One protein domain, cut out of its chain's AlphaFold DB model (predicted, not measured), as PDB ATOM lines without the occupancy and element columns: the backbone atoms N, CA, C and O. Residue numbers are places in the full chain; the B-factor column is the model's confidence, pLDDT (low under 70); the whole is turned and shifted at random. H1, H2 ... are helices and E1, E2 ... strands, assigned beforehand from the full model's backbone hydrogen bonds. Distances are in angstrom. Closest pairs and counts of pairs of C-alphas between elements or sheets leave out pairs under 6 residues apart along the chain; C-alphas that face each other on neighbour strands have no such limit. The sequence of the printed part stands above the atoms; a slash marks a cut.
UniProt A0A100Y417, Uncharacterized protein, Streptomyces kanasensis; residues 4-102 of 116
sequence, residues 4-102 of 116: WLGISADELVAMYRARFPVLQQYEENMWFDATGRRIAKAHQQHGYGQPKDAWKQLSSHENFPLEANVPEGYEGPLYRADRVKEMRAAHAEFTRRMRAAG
ATOM      1  N   TRP A   4     -60.557 -62.810   8.013       80.31
ATOM      2  CA  TRP A   4     -61.868 -63.453   7.870       80.31
ATOM      3  C   TRP A   4     -62.516 -63.201   6.499       80.31
ATOM      4  O   TRP A   4     -63.149 -64.086   5.947       80.31
ATOM      5  N   LEU A   5     -62.296 -62.023   5.907       84.81
ATOM      6  CA  LEU A   5     -62.771 -61.684   4.560       84.81
ATOM      7  C   LEU A   5     -61.887 -62.272   3.445       84.81
ATOM      8  O   LEU A   5     -62.045 -61.893   2.288       84.81
ATOM      9  N   GLY A   6     -60.926 -63.140   3.779       83.19
ATOM     10  CA  GLY A   6     -60.006 -63.743   2.813       83.19
ATOM     11  C   GLY A   6     -59.001 -62.762   2.200       83.19
ATOM     12  O   GLY A   6     -58.331 -63.111   1.236       83.19
ATOM     13  N   ILE A   7     -58.871 -61.549   2.746       88.94
ATOM     14  CA  ILE A   7     -57.951 -60.530   2.234       88.94
ATOM     15  C   ILE A   7     -56.531 -60.902   2.662       88.94
ATOM     16  O   ILE A   7     -56.233 -61.011   3.861       88.94
ATOM     17  N   SER A   8     -55.634 -61.065   1.691       91.00
ATOM     18  CA  SER A   8     -54.218 -61.336   1.944       91.00
ATOM     19  C   SER A   8     -53.513 -60.136   2.585       91.00
ATOM     20  O   SER A   8     -53.976 -58.994   2.532       91.00
ATOM     21  N   ALA A   9     -52.346 -60.372   3.191       92.06
ATOM     22  CA  ALA A   9     -51.550 -59.291   3.767       92.06
ATOM     23  C   ALA A   9     -51.117 -58.257   2.707       92.06
ATOM     24  O   ALA A   9     -51.056 -57.064   3.005       92.06
ATOM     25  N   ASP A  10     -50.847 -58.696   1.473       92.69
ATOM     26  CA  ASP A  10     -50.469 -57.811   0.367       92.69
ATOM     27  C   ASP A  10     -51.642 -56.956  -0.112       92.69
ATOM     28  O   ASP A  10     -51.484 -55.746  -0.278       92.69
ATOM     29  N   GLU A  11     -52.830 -57.543  -0.258       93.38
ATOM     30  CA  GLU A  11     -54.047 -56.800  -0.602       93.38
ATOM     31  C   GLU A  11     -54.422 -55.806   0.494       93.38
ATOM     32  O   GLU A  11     -54.751 -54.657   0.204       93.38
ATOM     33  N   LEU A  12     -54.300 -56.204   1.764       92.62
ATOM     34  CA  LEU A  12     -54.534 -55.324   2.903       92.62
ATOM     35  C   LEU A  12     -53.595 -54.104   2.865       92.62
ATOM     36  O   LEU A  12     -54.036 -52.966   3.057       92.62
ATOM     37  N   VAL A  13     -52.311 -54.319   2.572       93.56
ATOM     38  CA  VAL A  13     -51.328 -53.238   2.413       93.56
ATOM     39  C   VAL A  13     -51.639 -52.380   1.185       93.56
ATOM     40  O   VAL A  13     -51.554 -51.155   1.268       93.56
ATOM     41  N   ALA A  14     -52.027 -52.981   0.059       93.31
ATOM     42  CA  ALA A  14     -52.395 -52.253  -1.154       93.31
ATOM     43  C   ALA A  14     -53.621 -51.354  -0.926       93.31
ATOM     44  O   ALA A  14     -53.605 -50.177  -1.289       93.31
ATOM     45  N   MET A  15     -54.651 -51.871  -0.250       92.88
ATOM     46  CA  MET A  15     -55.835 -51.106   0.148       92.88
ATOM     47  C   MET A  15     -55.468 -49.931   1.052       92.88
ATOM     48  O   MET A  15     -55.977 -48.830   0.842       92.88
ATOM     49  N   TYR A  16     -54.594 -50.150   2.038       91.56
ATOM     50  CA  TYR A  16     -54.124 -49.087   2.925       91.56
ATOM     51  C   TYR A  16     -53.386 -47.992   2.150       91.56
ATOM     52  O   TYR A  16     -53.731 -46.815   2.272       91.56
ATOM     53  N   ARG A  17     -52.455 -48.390   1.275       91.62
ATOM     54  CA  ARG A  17     -51.684 -47.464   0.437       91.62
ATOM     55  C   ARG A  17     -52.569 -46.605  -0.461       91.62
ATOM     56  O   ARG A  17     -52.354 -45.400  -0.548       91.62
ATOM     57  N   ALA A  18     -53.572 -47.216  -1.088       92.44
ATOM     58  CA  ALA A  18     -54.469 -46.537  -2.017       92.44
ATOM     59  C   ALA A  18     -55.482 -45.616  -1.320       92.44
ATOM     60  O   ALA A  18     -55.783 -44.538  -1.826       92.44
ATOM     61  N   ARG A  19     -56.033 -46.034  -0.172       92.06
ATOM     62  CA  ARG A  19     -57.150 -45.325   0.476       92.06
ATOM     63  C   ARG A  19     -56.724 -44.285   1.502       92.06
ATOM     64  O   ARG A  19     -57.492 -43.363   1.758       92.06
ATOM     65  N   PHE A  20     -55.531 -44.404   2.081       90.69
ATOM     66  CA  PHE A  20     -55.106 -43.540   3.186       90.69
ATOM     67  C   PHE A  20     -53.752 -42.849   2.936       90.69
ATOM     68  O   PHE A  20     -52.857 -42.942   3.778       90.69
ATOM     69  N   PRO A  21     -53.554 -42.139   1.805       89.44
ATOM     70  CA  PRO A  21     -52.282 -41.469   1.504       89.44
ATOM     71  C   PRO A  21     -51.920 -40.384   2.527       89.44
ATOM     72  O   PRO A  21     -50.765 -40.248   2.915       89.44
ATOM     73  N   VAL A  22     -52.915 -39.651   3.032       88.38
ATOM     74  CA  VAL A  22     -52.699 -38.594   4.033       88.38
ATOM     75  C   VAL A  22     -52.288 -39.179   5.387       88.38
ATOM     76  O   VAL A  22     -51.410 -38.643   6.058       88.38
ATOM     77  N   LEU A  23     -52.893 -40.302   5.786       86.88
ATOM     78  CA  LEU A  23     -52.552 -40.963   7.045       86.88
ATOM     79  C   LEU A  23     -51.128 -41.525   7.006       86.88
ATOM     80  O   LEU A  23     -50.383 -41.318   7.957       86.88
ATOM     81  N   GLN A  24     -50.733 -42.135   5.882       88.06
ATOM     82  CA  GLN A  24     -49.363 -42.605   5.654       88.06
ATOM     83  C   GLN A  24     -48.340 -41.497   5.906       88.06
ATOM     84  O   GLN A  24     -47.399 -41.690   6.668       88.06
ATOM     85  N   GLN A  25     -48.573 -40.303   5.358       86.62
ATOM     86  CA  GLN A  25     -47.670 -39.168   5.546       86.62
ATOM     87  C   GLN A  25     -47.547 -38.736   7.020       86.62
ATOM     88  O   GLN A  25     -46.478 -38.301   7.465       86.62
ATOM     89  N   TYR A  26     -48.628 -38.837   7.800       87.56
ATOM     90  CA  TYR A  26     -48.571 -38.569   9.238       87.56
ATOM     91  C   TYR A  26     -47.819 -39.659   9.998       87.56
ATOM     92  O   TYR A  26     -47.041 -39.336  10.894       87.56
ATOM     93  N   GLU A  27     -48.021 -40.923   9.638       88.19
ATOM     94  CA  GLU A  27     -47.372 -42.069  10.278       88.19
ATOM     95  C   GLU A  27     -45.872 -42.140   9.964       88.19
ATOM     96  O   GLU A  27     -45.081 -42.441  10.851       88.19
ATOM     97  N   GLU A  28     -45.436 -41.744   8.767       87.06
ATOM     98  CA  GLU A  28     -44.008 -41.599   8.439       87.06
ATOM     99  C   GLU A  28     -43.287 -40.591   9.350       87.06
ATOM    100  O   GLU A  28     -42.088 -40.711   9.607       87.06
ATOM    101  N   ASN A  29     -44.029 -39.608   9.869       90.69
ATOM    102  CA  ASN A  29     -43.552 -38.606  10.818       90.69
ATOM    103  C   ASN A  29     -44.036 -38.898  12.249       90.69
ATOM    104  O   ASN A  29     -44.341 -37.974  13.014       90.69
ATOM    105  N   MET A  30     -44.124 -40.181  12.598       93.38
ATOM    106  CA  MET A  30     -44.522 -40.667  13.911       93.38
ATOM    107  C   MET A  30     -43.466 -41.622  14.459       93.38
ATOM    108  O   MET A  30     -43.001 -42.537  13.780       93.38
ATOM    109  N   TRP A  31     -43.097 -41.391  15.710       94.81
ATOM    110  CA  TRP A  31     -42.146 -42.194  16.459       94.81
ATOM    111  C   TRP A  31     -42.767 -42.620  17.778       94.81
ATOM    112  O   TRP A  31     -43.689 -41.977  18.287       94.81
ATOM    113  N   PHE A  32     -42.247 -43.703  18.326       94.31
ATOM    114  CA  PHE A  32     -42.664 -44.248  19.601       94.31
ATOM    115  C   PHE A  32     -41.443 -44.525  20.464       94.31
ATOM    116  O   PHE A  32     -40.374 -44.869  19.954       94.31
ATOM    117  N   ASP A  33     -41.620 -44.354  21.764       94.75
ATOM    118  CA  ASP A  33     -40.624 -44.715  22.760       94.75
ATOM    119  C   ASP A  33     -40.777 -46.177  23.208       94.75
ATOM    120  O   ASP A  33     -41.722 -46.869  22.814       94.75
ATOM    121  N   ALA A  34     -39.856 -46.654  24.044       92.75
ATOM    122  CA  ALA A  34     -39.866 -48.033  24.537       92.75
ATOM    123  C   ALA A  34     -41.131 -48.398  25.340       92.75
ATOM    124  O   ALA A  34     -41.482 -49.573  25.445       92.75
ATOM    125  N   THR A  35     -41.831 -47.400  25.882       91.56
ATOM    126  CA  THR A  35     -43.075 -47.562  26.649       91.56
ATOM    127  C   THR A  35     -44.332 -47.449  25.776       91.56
ATOM    128  O   THR A  35     -45.450 -47.614  26.266       91.56
ATOM    129  N   GLY A  36     -44.169 -47.189  24.474       90.00
ATOM    130  CA  GLY A  36     -45.255 -47.000  23.513       90.00
ATOM    131  C   GLY A  36     -45.814 -45.575  23.471       90.00
ATOM    132  O   GLY A  36     -46.855 -45.340  22.847       90.00
ATOM    133  N   ARG A  37     -45.161 -44.595  24.105       93.19
ATOM    134  CA  ARG A  37     -45.571 -43.189  24.020       93.19
ATOM    135  C   ARG A  37     -45.224 -42.625  22.653       93.19
ATOM    136  O   ARG A  37     -44.115 -42.775  22.154       93.19
ATOM    137  N   ARG A  38     -46.198 -41.937  22.065       93.69
ATOM    138  CA  ARG A  38     -46.128 -41.392  20.707       93.69
ATOM    139  C   ARG A  38     -45.514 -39.992  20.672       93.69
ATOM    140  O   ARG A  38     -45.941 -39.116  21.421       93.69
ATOM    141  N   ILE A  39     -44.631 -39.763  19.704       93.75
ATOM    142  CA  ILE A  39     -44.085 -38.461  19.310       93.75
ATOM    143  C   ILE A  39     -44.441 -38.229  17.836       93.75
ATOM    144  O   ILE A  39     -44.031 -38.994  16.965       93.75
ATOM    145  N   ALA A  40     -45.205 -37.181  17.535       93.44
ATOM    146  CA  ALA A  40     -45.640 -36.865  16.173       93.44
ATOM    147  C   ALA A  40     -45.260 -35.438  15.761       93.44
ATOM    148  O   ALA A  40     -45.281 -34.524  16.581       93.44
ATOM    149  N   LYS A  41     -44.970 -35.231  14.473       91.00
ATOM    150  CA  LYS A  41     -44.666 -33.898  13.916       91.00
ATOM    151  C   LYS A  41     -45.883 -32.985  13.837       91.00
ATOM    152  O   LYS A  41     -45.792 -31.778  14.047       91.00
ATOM    153  N   ALA A  42     -47.013 -33.548  13.418       84.81
ATOM    154  CA  ALA A  42     -48.224 -32.785  13.180       84.81
ATOM    155  C   ALA A  42     -48.947 -32.544  14.507       84.81
ATOM    156  O   ALA A  42     -49.289 -33.500  15.198       84.81
ATOM    157  N   HIS A  43     -49.247 -31.279  14.814       77.81
ATOM    158  CA  HIS A  43     -49.921 -30.874  16.056       77.81
ATOM    159  C   HIS A  43     -51.214 -31.664  16.329       77.81
ATOM    160  O   HIS A  43     -51.466 -32.084  17.453       77.81
ATOM    161  N   GLN A  44     -51.995 -31.939  15.282       80.38
ATOM    162  CA  GLN A  44     -53.242 -32.708  15.341       80.38
ATOM    163  C   GLN A  44     -53.056 -34.203  15.665       80.38
ATOM    164  O   GLN A  44     -54.027 -34.888  15.963       80.38
ATOM    165  N   GLN A  45     -51.825 -34.720  15.591       82.25
ATOM    166  CA  GLN A  45     -51.469 -36.119  15.858       82.25
ATOM    167  C   GLN A  45     -50.574 -36.275  17.093       82.25
ATOM    168  O   GLN A  45     -50.068 -37.370  17.346       82.25
ATOM    169  N   HIS A  46     -50.358 -35.205  17.864       85.25
ATOM    170  CA  HIS A  46     -49.510 -35.260  19.050       85.25
ATOM    171  C   HIS A  46     -49.933 -36.387  20.001       85.25
ATOM    172  O   HIS A  46     -51.117 -36.710  20.154       85.25
ATOM    173  N   GLY A  47     -48.942 -37.043  20.603       76.44
ATOM    174  CA  GLY A  47     -49.179 -37.968  21.705       76.44
ATOM    175  C   GLY A  47     -49.767 -37.248  22.919       76.44
ATOM    176  O   GLY A  47     -49.657 -36.025  23.057       76.44
ATOM    177  N   TYR A  48     -50.392 -38.009  23.818       80.50
ATOM    178  CA  TYR A  48     -50.887 -37.464  25.078       80.50
ATOM    179  C   TYR A  48     -49.736 -36.823  25.865       80.50
ATOM    180  O   TYR A  48     -48.731 -37.473  26.149       80.50
ATOM    181  N   GLY A  49     -49.875 -35.534  26.180       85.25
ATOM    182  CA  GLY A  49     -48.850 -34.781  26.902       85.25
ATOM    183  C   GLY A  49     -47.538 -34.595  26.135       85.25
ATOM    184  O   GLY A  49     -46.513 -34.373  26.771       85.25
ATOM    185  N   GLN A  50     -47.531 -34.692  24.798       90.00
ATOM    186  CA  GLN A  50     -46.316 -34.477  24.009       90.00
ATOM    187  C   GLN A  50     -45.792 -33.036  24.195       90.00
ATOM    188  O   GLN A  50     -46.487 -32.086  23.814       90.00
ATOM    189  N   PRO A  51     -44.561 -32.847  24.720       90.12
ATOM    190  CA  PRO A  51     -43.944 -31.527  24.808       90.12
ATOM    191  C   PRO A  51     -43.786 -30.892  23.422       90.12
ATOM    192  O   PRO A  51     -43.476 -31.582  22.449       90.12
ATOM    193  N   LYS A  52     -43.951 -29.566  23.322       87.19
ATOM    194  CA  LYS A  52     -43.844 -28.840  22.039       87.19
ATOM    195  C   LYS A  52     -42.486 -29.048  21.360       87.19
ATOM    196  O   LYS A  52     -42.433 -29.196  20.144       87.19
ATOM    197  N   ASP A  53     -41.418 -29.117  22.152       93.12
ATOM    198  CA  ASP A  53     -40.057 -29.309  21.653       93.12
ATOM    199  C   ASP A  53     -39.682 -30.779  21.428       93.12
ATOM    200  O   ASP A  53     -38.627 -31.040  20.858       93.12
ATOM    201  N   ALA A  54     -40.529 -31.748  21.801       93.38
ATOM    202  CA  ALA A  54     -40.177 -33.167  21.710       93.38
ATOM    203  C   ALA A  54     -39.857 -33.600  20.274       93.38
ATOM    204  O   ALA A  54     -38.865 -34.283  20.044       93.38
ATOM    205  N   TRP A  55     -40.642 -33.143  19.290       93.75
ATOM    206  CA  TRP A  55     -40.345 -33.417  17.881       93.75
ATOM    207  C   TRP A  55     -39.022 -32.778  17.442       93.75
ATOM    208  O   TRP A  55     -38.226 -33.410  16.756       93.75
ATOM    209  N   LYS A  56     -38.773 -31.531  17.857       94.56
ATOM    210  CA  LYS A  56     -37.550 -30.796  17.515       94.56
ATOM    211  C   LYS A  56     -36.310 -31.466  18.105       94.56
ATOM    212  O   LYS A  56     -35.300 -31.561  17.419       94.56
ATOM    213  N   GLN A  57     -36.391 -31.934  19.351       95.06
ATOM    214  CA  GLN A  57     -35.333 -32.708  19.995       95.06
ATOM    215  C   GLN A  57     -35.121 -34.028  19.251       95.06
ATOM    216  O   GLN A  57     -33.999 -34.305  18.843       95.06
ATOM    217  N   LEU A  58     -36.193 -34.774  18.970       94.75
ATOM    218  CA  LEU A  58     -36.138 -36.046  18.246       94.75
ATOM    219  C   LEU A  58     -35.426 -35.921  16.893       94.75
ATOM    220  O   LEU A  58     -34.510 -36.687  16.597       94.75
ATOM    221  N   SER A  59     -35.803 -34.915  16.101       94.50
ATOM    222  CA  SER A  59     -35.268 -34.695  14.756       94.50
ATOM    223  C   SER A  59     -33.971 -33.881  14.713       94.50
ATOM    224  O   SER A  59     -33.578 -33.448  13.633       94.50
ATOM    225  N   SER A  60     -33.344 -33.591  15.858       95.25
ATOM    226  CA  SER A  60     -32.121 -32.769  15.914       95.25
ATOM    227  C   SER A  60     -30.836 -33.538  15.603       95.25
ATOM    228  O   SER A  60     -29.782 -32.919  15.470       95.25
ATOM    229  N   HIS A  61     -30.912 -34.865  15.493       93.69
ATOM    230  CA  HIS A  61     -29.766 -35.692  15.136       93.69
ATOM    231  C   HIS A  61     -29.333 -35.428  13.685       93.69
ATOM    232  O   HIS A  61     -30.177 -35.309  12.797       93.69
ATOM    233  N   GLU A  62     -28.024 -35.376  13.425       94.31
ATOM    234  CA  GLU A  62     -27.480 -35.096  12.085       94.31
ATOM    235  C   GLU A  62     -27.903 -36.138  11.036       94.31
ATOM    236  O   GLU A  62     -28.244 -35.788   9.910       94.31
ATOM    237  N   ASN A  63     -27.980 -37.410  11.441       93.44
ATOM    238  CA  ASN A  63     -28.388 -38.536  10.592       93.44
ATOM    239  C   ASN A  63     -29.902 -38.822  10.617       93.44
ATOM    240  O   ASN A  63     -30.331 -39.925  10.271       93.44
ATOM    241  N   PHE A  64     -30.742 -37.881  11.052       90.44
ATOM    242  CA  PHE A  64     -32.191 -38.093  11.059       90.44
ATOM    243  C   PHE A  64     -32.727 -38.298   9.623       90.44
ATOM    244  O   PHE A  64     -32.360 -37.533   8.729       90.44
ATOM    245  N   PRO A  65     -33.612 -39.284   9.349       91.06
ATOM    246  CA  PRO A  65     -34.363 -40.132  10.284       91.06
ATOM    247  C   PRO A  65     -33.757 -41.518  10.566       91.06
ATOM    248  O   PRO A  65     -34.475 -42.380  11.070       91.06
ATOM    249  N   LEU A  66     -32.494 -41.777  10.208       89.69
ATOM    250  CA  LEU A  66     -31.833 -43.060  10.500       89.69
ATOM    251  C   LEU A  66     -31.464 -43.176  11.982       89.69
ATOM    252  O   LEU A  66     -31.597 -44.244  12.572       89.69
ATOM    253  N   GLU A  67     -31.068 -42.057  12.580       90.19
ATOM    254  CA  GLU A  67     -30.797 -41.914  14.008       90.19
ATOM    255  C   GLU A  67     -31.635 -40.761  14.570       90.19
ATOM    256  O   GLU A  67     -31.882 -39.762  13.889       90.19
ATOM    257  N   ALA A  68     -32.105 -40.907  15.806       93.19
ATOM    258  CA  ALA A  68     -32.957 -39.935  16.476       93.19
ATOM    259  C   ALA A  68     -32.497 -39.751  17.922       93.19
ATOM    260  O   ALA A  68     -32.135 -40.716  18.595       93.19
ATOM    261  N   ASN A  69     -32.555 -38.515  18.411       94.56
ATOM    262  CA  ASN A  69     -32.277 -38.230  19.814       94.56
ATOM    263  C   ASN A  69     -33.503 -38.572  20.665       94.56
ATOM    264  O   ASN A  69     -34.634 -38.332  20.246       94.56
ATOM    265  N   VAL A  70     -33.293 -39.099  21.871       95.12
ATOM    266  CA  VAL A  70     -34.383 -39.330  22.831       95.12
ATOM    267  C   VAL A  70     -34.789 -37.984  23.439       95.12
ATOM    268  O   VAL A  70     -33.949 -37.356  24.084       95.12
ATOM    269  N   PRO A  71     -36.032 -37.502  23.242       94.44
ATOM    270  CA  PRO A  71     -36.456 -36.250  23.851       94.44
ATOM    271  C   PRO A  71     -36.614 -36.377  25.362       94.44
ATOM    272  O   PRO A  71     -36.830 -37.465  25.898       94.44
ATOM    273  N   GLU A  72     -36.591 -35.240  26.046       92.94
ATOM    274  CA  GLU A  72     -36.824 -35.182  27.484       92.94
ATOM    275  C   GLU A  72     -38.167 -35.823  27.867       92.94
ATOM    276  O   GLU A  72     -39.217 -35.545  27.276       92.94
ATOM    277  N   GLY A  73     -38.122 -36.698  28.874       90.88
ATOM    278  CA  GLY A  73     -39.291 -37.418  29.367       90.88
ATOM    279  C   GLY A  73     -39.735 -38.598  28.500       90.88
ATOM    280  O   GLY A  73     -40.839 -39.088  28.727       90.88
ATOM    281  N   TYR A  74     -38.923 -39.044  27.537       94.12
ATOM    282  CA  TYR A  74     -39.124 -40.281  26.773       94.12
ATOM    283  C   TYR A  74     -37.994 -41.278  27.030       94.12
ATOM    284  O   TYR A  74     -36.912 -40.907  27.486       94.12
ATOM    285  N   GLU A  75     -38.244 -42.546  26.709       94.19
ATOM    286  CA  GLU A  75     -37.298 -43.639  26.943       94.19
ATOM    287  C   GLU A  75     -36.884 -44.334  25.642       94.19
ATOM    288  O   GLU A  75     -37.710 -44.755  24.831       94.19
ATOM    289  N   GLY A  76     -35.574 -44.471  25.437       92.31
ATOM    290  CA  GLY A  76     -35.038 -45.263  24.334       92.31
ATOM    291  C   GLY A  76     -35.199 -46.780  24.562       92.31
ATOM    292  O   GLY A  76     -35.340 -47.213  25.704       92.31
ATOM    293  N   PRO A  77     -35.111 -47.607  23.503       93.00
ATOM    294  CA  PRO A  77     -34.909 -47.212  22.112       93.00
ATOM    295  C   PRO A  77     -36.174 -46.608  21.496       93.00
ATOM    296  O   PRO A  77     -37.284 -47.088  21.718       93.00
ATOM    297  N   LEU A  78     -35.986 -45.570  20.682       93.62
ATOM    298  CA  LEU A  78     -37.063 -45.035  19.860       93.62
ATOM    299  C   LEU A  78     -37.202 -45.859  18.585       93.62
ATOM    300  O   LEU A  78     -36.203 -46.262  17.985       93.62
ATOM    301  N   TYR A  79     -38.432 -46.040  18.121       92.50
ATOM    302  CA  TYR A  79     -38.699 -46.638  16.821       92.50
ATOM    303  C   TYR A  79     -39.651 -45.770  16.006       92.50
ATOM    304  O   TYR A  79     -40.610 -45.188  16.520       92.50
ATOM    305  N   ARG A  80     -39.377 -45.679  14.706       93.44
ATOM    306  CA  ARG A  80     -40.284 -45.038  13.756       93.44
ATOM    307  C   ARG A  80     -41.460 -45.966  13.481       93.44
ATOM    308  O   ARG A  80     -41.264 -47.175  13.350       93.44
ATOM    309  N   ALA A  81     -42.656 -45.402  13.355       91.88
ATOM    310  CA  ALA A  81     -43.822 -46.166  12.941       91.88
ATOM    311  C   ALA A  81     -43.576 -46.805  11.564       91.88
ATOM    312  O   ALA A  81     -43.123 -46.144  10.624       91.88
ATOM    313  N   ASP A  82     -43.900 -48.089  11.441       92.19
ATOM    314  CA  ASP A  82     -43.885 -48.810  10.168       92.19
ATOM    315  C   ASP A  82     -45.212 -49.546  10.031       92.19
ATOM    316  O   ASP A  82     -45.345 -50.742  10.308       92.19
ATOM    317  N   ARG A  83     -46.233 -48.793   9.610       90.75
ATOM    318  CA  ARG A  83     -47.604 -49.298   9.546       90.75
ATOM    319  C   ARG A  83     -47.725 -50.515   8.634       90.75
ATOM    320  O   ARG A  83     -48.488 -51.421   8.947       90.75
ATOM    321  N   VAL A  84     -46.954 -50.583   7.547       92.44
ATOM    322  CA  VAL A  84     -46.966 -51.737   6.636       92.44
ATOM    323  C   VAL A  84     -46.434 -52.979   7.340       92.44
ATOM    324  O   VAL A  84     -47.083 -54.029   7.296       92.44
ATOM    325  N   LYS A  85     -45.283 -52.879   8.011       93.19
ATOM    326  CA  LYS A  85     -44.712 -53.993   8.778       93.19
ATOM    327  C   LYS A  85     -45.629 -54.415   9.922       93.19
ATOM    328  O   LYS A  85     -45.878 -55.607  10.095       93.19
ATOM    329  N   GLU A  86     -46.179 -53.453  10.655       92.31
ATOM    330  CA  GLU A  86     -47.106 -53.688  11.764       92.31
ATOM    331  C   GLU A  86     -48.400 -54.366  11.285       92.31
ATOM    332  O   GLU A  86     -48.844 -55.343  11.887       92.31
ATOM    333  N   MET A  87     -48.975 -53.925  10.162       92.56
ATOM    334  CA  MET A  87     -50.162 -54.547   9.563       92.56
ATOM    335  C   MET A  87     -49.896 -55.982   9.110       92.56
ATOM    336  O   MET A  87     -50.747 -56.847   9.314       92.56
ATOM    337  N   ARG A  88     -48.720 -56.260   8.535       95.12
ATOM    338  CA  ARG A  88     -48.320 -57.626   8.161       95.12
ATOM    339  C   ARG A  88     -48.155 -58.523   9.384       95.12
ATOM    340  O   ARG A  88     -48.657 -59.643   9.377       95.12
ATOM    341  N   ALA A  89     -47.500 -58.031  10.435       94.44
ATOM    342  CA  ALA A  89     -47.328 -58.775  11.680       94.44
ATOM    343  C   ALA A  89     -48.681 -59.078  12.345       94.44
ATOM    344  O   ALA A  89     -48.939 -60.215  12.740       94.44
ATOM    345  N   ALA A  90     -49.575 -58.087  12.395       93.75
ATOM    346  CA  ALA A  90     -50.928 -58.268  12.900       93.75
ATOM    347  C   ALA A  90     -51.711 -59.285  12.057       93.75
ATOM    348  O   ALA A  90     -52.331 -60.188  12.611       93.75
ATOM    349  N   HIS A  91     -51.659 -59.181  10.725       93.81
ATOM    350  CA  HIS A  91     -52.314 -60.132   9.820       93.81
ATOM    351  C   HIS A  91     -51.829 -61.567  10.053       93.81
ATOM    352  O   HIS A  91     -52.655 -62.472  10.191       93.81
ATOM    353  N   ALA A  92     -50.516 -61.767  10.193       94.38
ATOM    354  CA  ALA A  92     -49.934 -63.072  10.490       94.38
ATOM    355  C   ALA A  92     -50.422 -63.631  11.838       94.38
ATOM    356  O   ALA A  92     -50.833 -64.790  11.910       94.38
ATOM    357  N   GLU A  93     -50.451 -62.809  12.890       94.88
ATOM    358  CA  GLU A  93     -50.933 -63.229  14.212       94.88
ATOM    359  C   GLU A  93     -52.434 -63.552  14.207       94.88
ATOM    360  O   GLU A  93     -52.854 -64.569  14.763       94.88
ATOM    361  N   PHE A  94     -53.260 -62.740  13.543       91.56
ATOM    362  CA  PHE A  94     -54.688 -63.033  13.404       91.56
ATOM    363  C   PHE A  94     -54.925 -64.304  12.591       91.56
ATOM    364  O   PHE A  94     -55.756 -65.119  12.979       91.56
ATOM    365  N   THR A  95     -54.161 -64.519  11.520       91.31
ATOM    366  CA  THR A  95     -54.213 -65.762  10.738       91.31
ATOM    367  C   THR A  95     -53.865 -66.960  11.612       91.31
ATOM    368  O   THR A  95     -54.620 -67.926  11.644       91.31
ATOM    369  N   ARG A  96     -52.783 -66.883  12.395       93.38
ATOM    370  CA  ARG A  96     -52.386 -67.948  13.328       93.38
ATOM    371  C   ARG A  96     -53.504 -68.288  14.318       93.38
ATOM    372  O   ARG A  96     -53.771 -69.465  14.545       93.38
ATOM    373  N   ARG A  97     -54.163 -67.277  14.895       92.00
ATOM    374  CA  ARG A  97     -55.278 -67.476  15.840       92.00
ATOM    375  C   ARG A  97     -56.509 -68.093  15.180       92.00
ATOM    376  O   ARG A  97     -57.091 -69.000  15.759       92.00
ATOM    377  N   MET A  98     -56.873 -67.637  13.982       88.31
ATOM    378  CA  MET A  98     -58.000 -68.197  13.224       88.31
ATOM    379  C   MET A  98     -57.744 -69.670  12.882       88.31
ATOM    380  O   MET A  98     -58.587 -70.519  13.152       88.31
ATOM    381  N   ARG A  99     -56.539 -69.992  12.400       89.06
ATOM    382  CA  ARG A  99     -56.113 -71.371  12.117       89.06
ATOM    383  C   ARG A  99     -56.161 -72.262  13.353       89.06
ATOM    384  O   ARG A  99     -56.660 -73.376  13.288       89.06
ATOM    385  N   ALA A 100     -55.685 -71.759  14.493       90.38
ATOM    386  CA  ALA A 100     -55.749 -72.486  15.760       90.38
ATOM    387  C   ALA A 100     -57.193 -72.750  16.228       90.38
ATOM    388  O   ALA A 100     -57.422 -73.687  16.984       90.38
ATOM    389  N   ALA A 101     -58.152 -71.943  15.774       88.75
ATOM    390  CA  ALA A 101     -59.573 -72.114  16.042       88.75
ATOM    391  C   ALA A 101     -60.293 -72.988  14.990       88.75
ATOM    392  O   ALA A 101     -61.498 -73.181  15.095       88.75
ATOM    393  N   GLY A 102     -59.576 -73.533  13.999       87.19
ATOM    394  CA  GLY A 102     -60.138 -74.417  12.974       87.19
ATOM    395  C   GLY A 102     -60.699 -73.707  11.741       87.19
ATOM    396  O   GLY A 102     -61.402 -74.341  10.967       87.19
TER     397      GLY A 102
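Overview. This is residues 4 to 102 of the 116 residues of an uncharacterized protein of Streptomyces kanasensis (UniProt A0A100Y417). A hairpin of two short strands, E1 and E2, belongs to a loop-rich head that also holds the short helix H3, while the helices H1 and H4 reach away from this head and touch each other. H2 joins H1 to the hairpin, and the long helix H4 runs out to the far end of an elongated shape. The printed part has 99 residues, with four named helices and two named strands in the order H1, H2, E1, E2, H3, H4; the sheet, E1 - E2, is antiparallel. The class is mostly helix, though named elements hold under half of the residues. The whole is loose, with a radius of gyration of the C-alphas of 16.2 A and spans of 49 by 28 by 26 A.

Arrangement. E1, residues 30 to 32, and E2, residues 38 to 40, are antiparallel neighbours at 157 degrees and form a hairpin. N 31 and O 39 are within hydrogen-bond range at 2.9 A, as are N 39 and O 31 at 2.8 A. Residues 31 to 32 of E1 also pair, antiparallel, with residues 79 to 80. The closest C-alphas of E2 and H3, residues 54 to 58, are those of Ile 39 and Trp 55, 6.4 A apart. H2, residues 21 to 28, is close to but not clearly touching H4, residues 83 to 100; their closest C-alphas, Glu 27 and Arg 83, are 7.3 A apart, and their lines are about perpendicular at 85 degrees. H1, residues 9 to 19, touches residues 84 to 92 of H4 alone, with the C-alphas of Ala 9 and Arg 88 closest at 5.7 A; they run opposite ways at a steep tilt of 42 degrees. H3 and H4 are apart. In H1, H2, H3 and H4 every O i to N i+4 pair is within hydrogen-bond range.

Along the chain. E1 measures 7.0 A from first to last C-alpha, E2 6.4 A and H3 6.0 A. H4 measures 25.4 A and ends with C-alpha 100 at (-55.749, -72.486, 15.760). H1 begins with C-alpha 9 at (-51.550, -59.291, 3.767) and measures 15.4 A; H2 measures 10.8 A.

Size, cuts and confidence. The two C-alphas farthest apart, those of Glu 62 and Gly 102, are 51.1 A apart. Residues 18 to 23, of which 21 to 23 belong to H2, stand free. The links E2 to H3, 13 residues, and H3 to H4, 24 residues, are long. The printed part has no cut; its mean pLDDT is 90.9, and no printed residue is under 70.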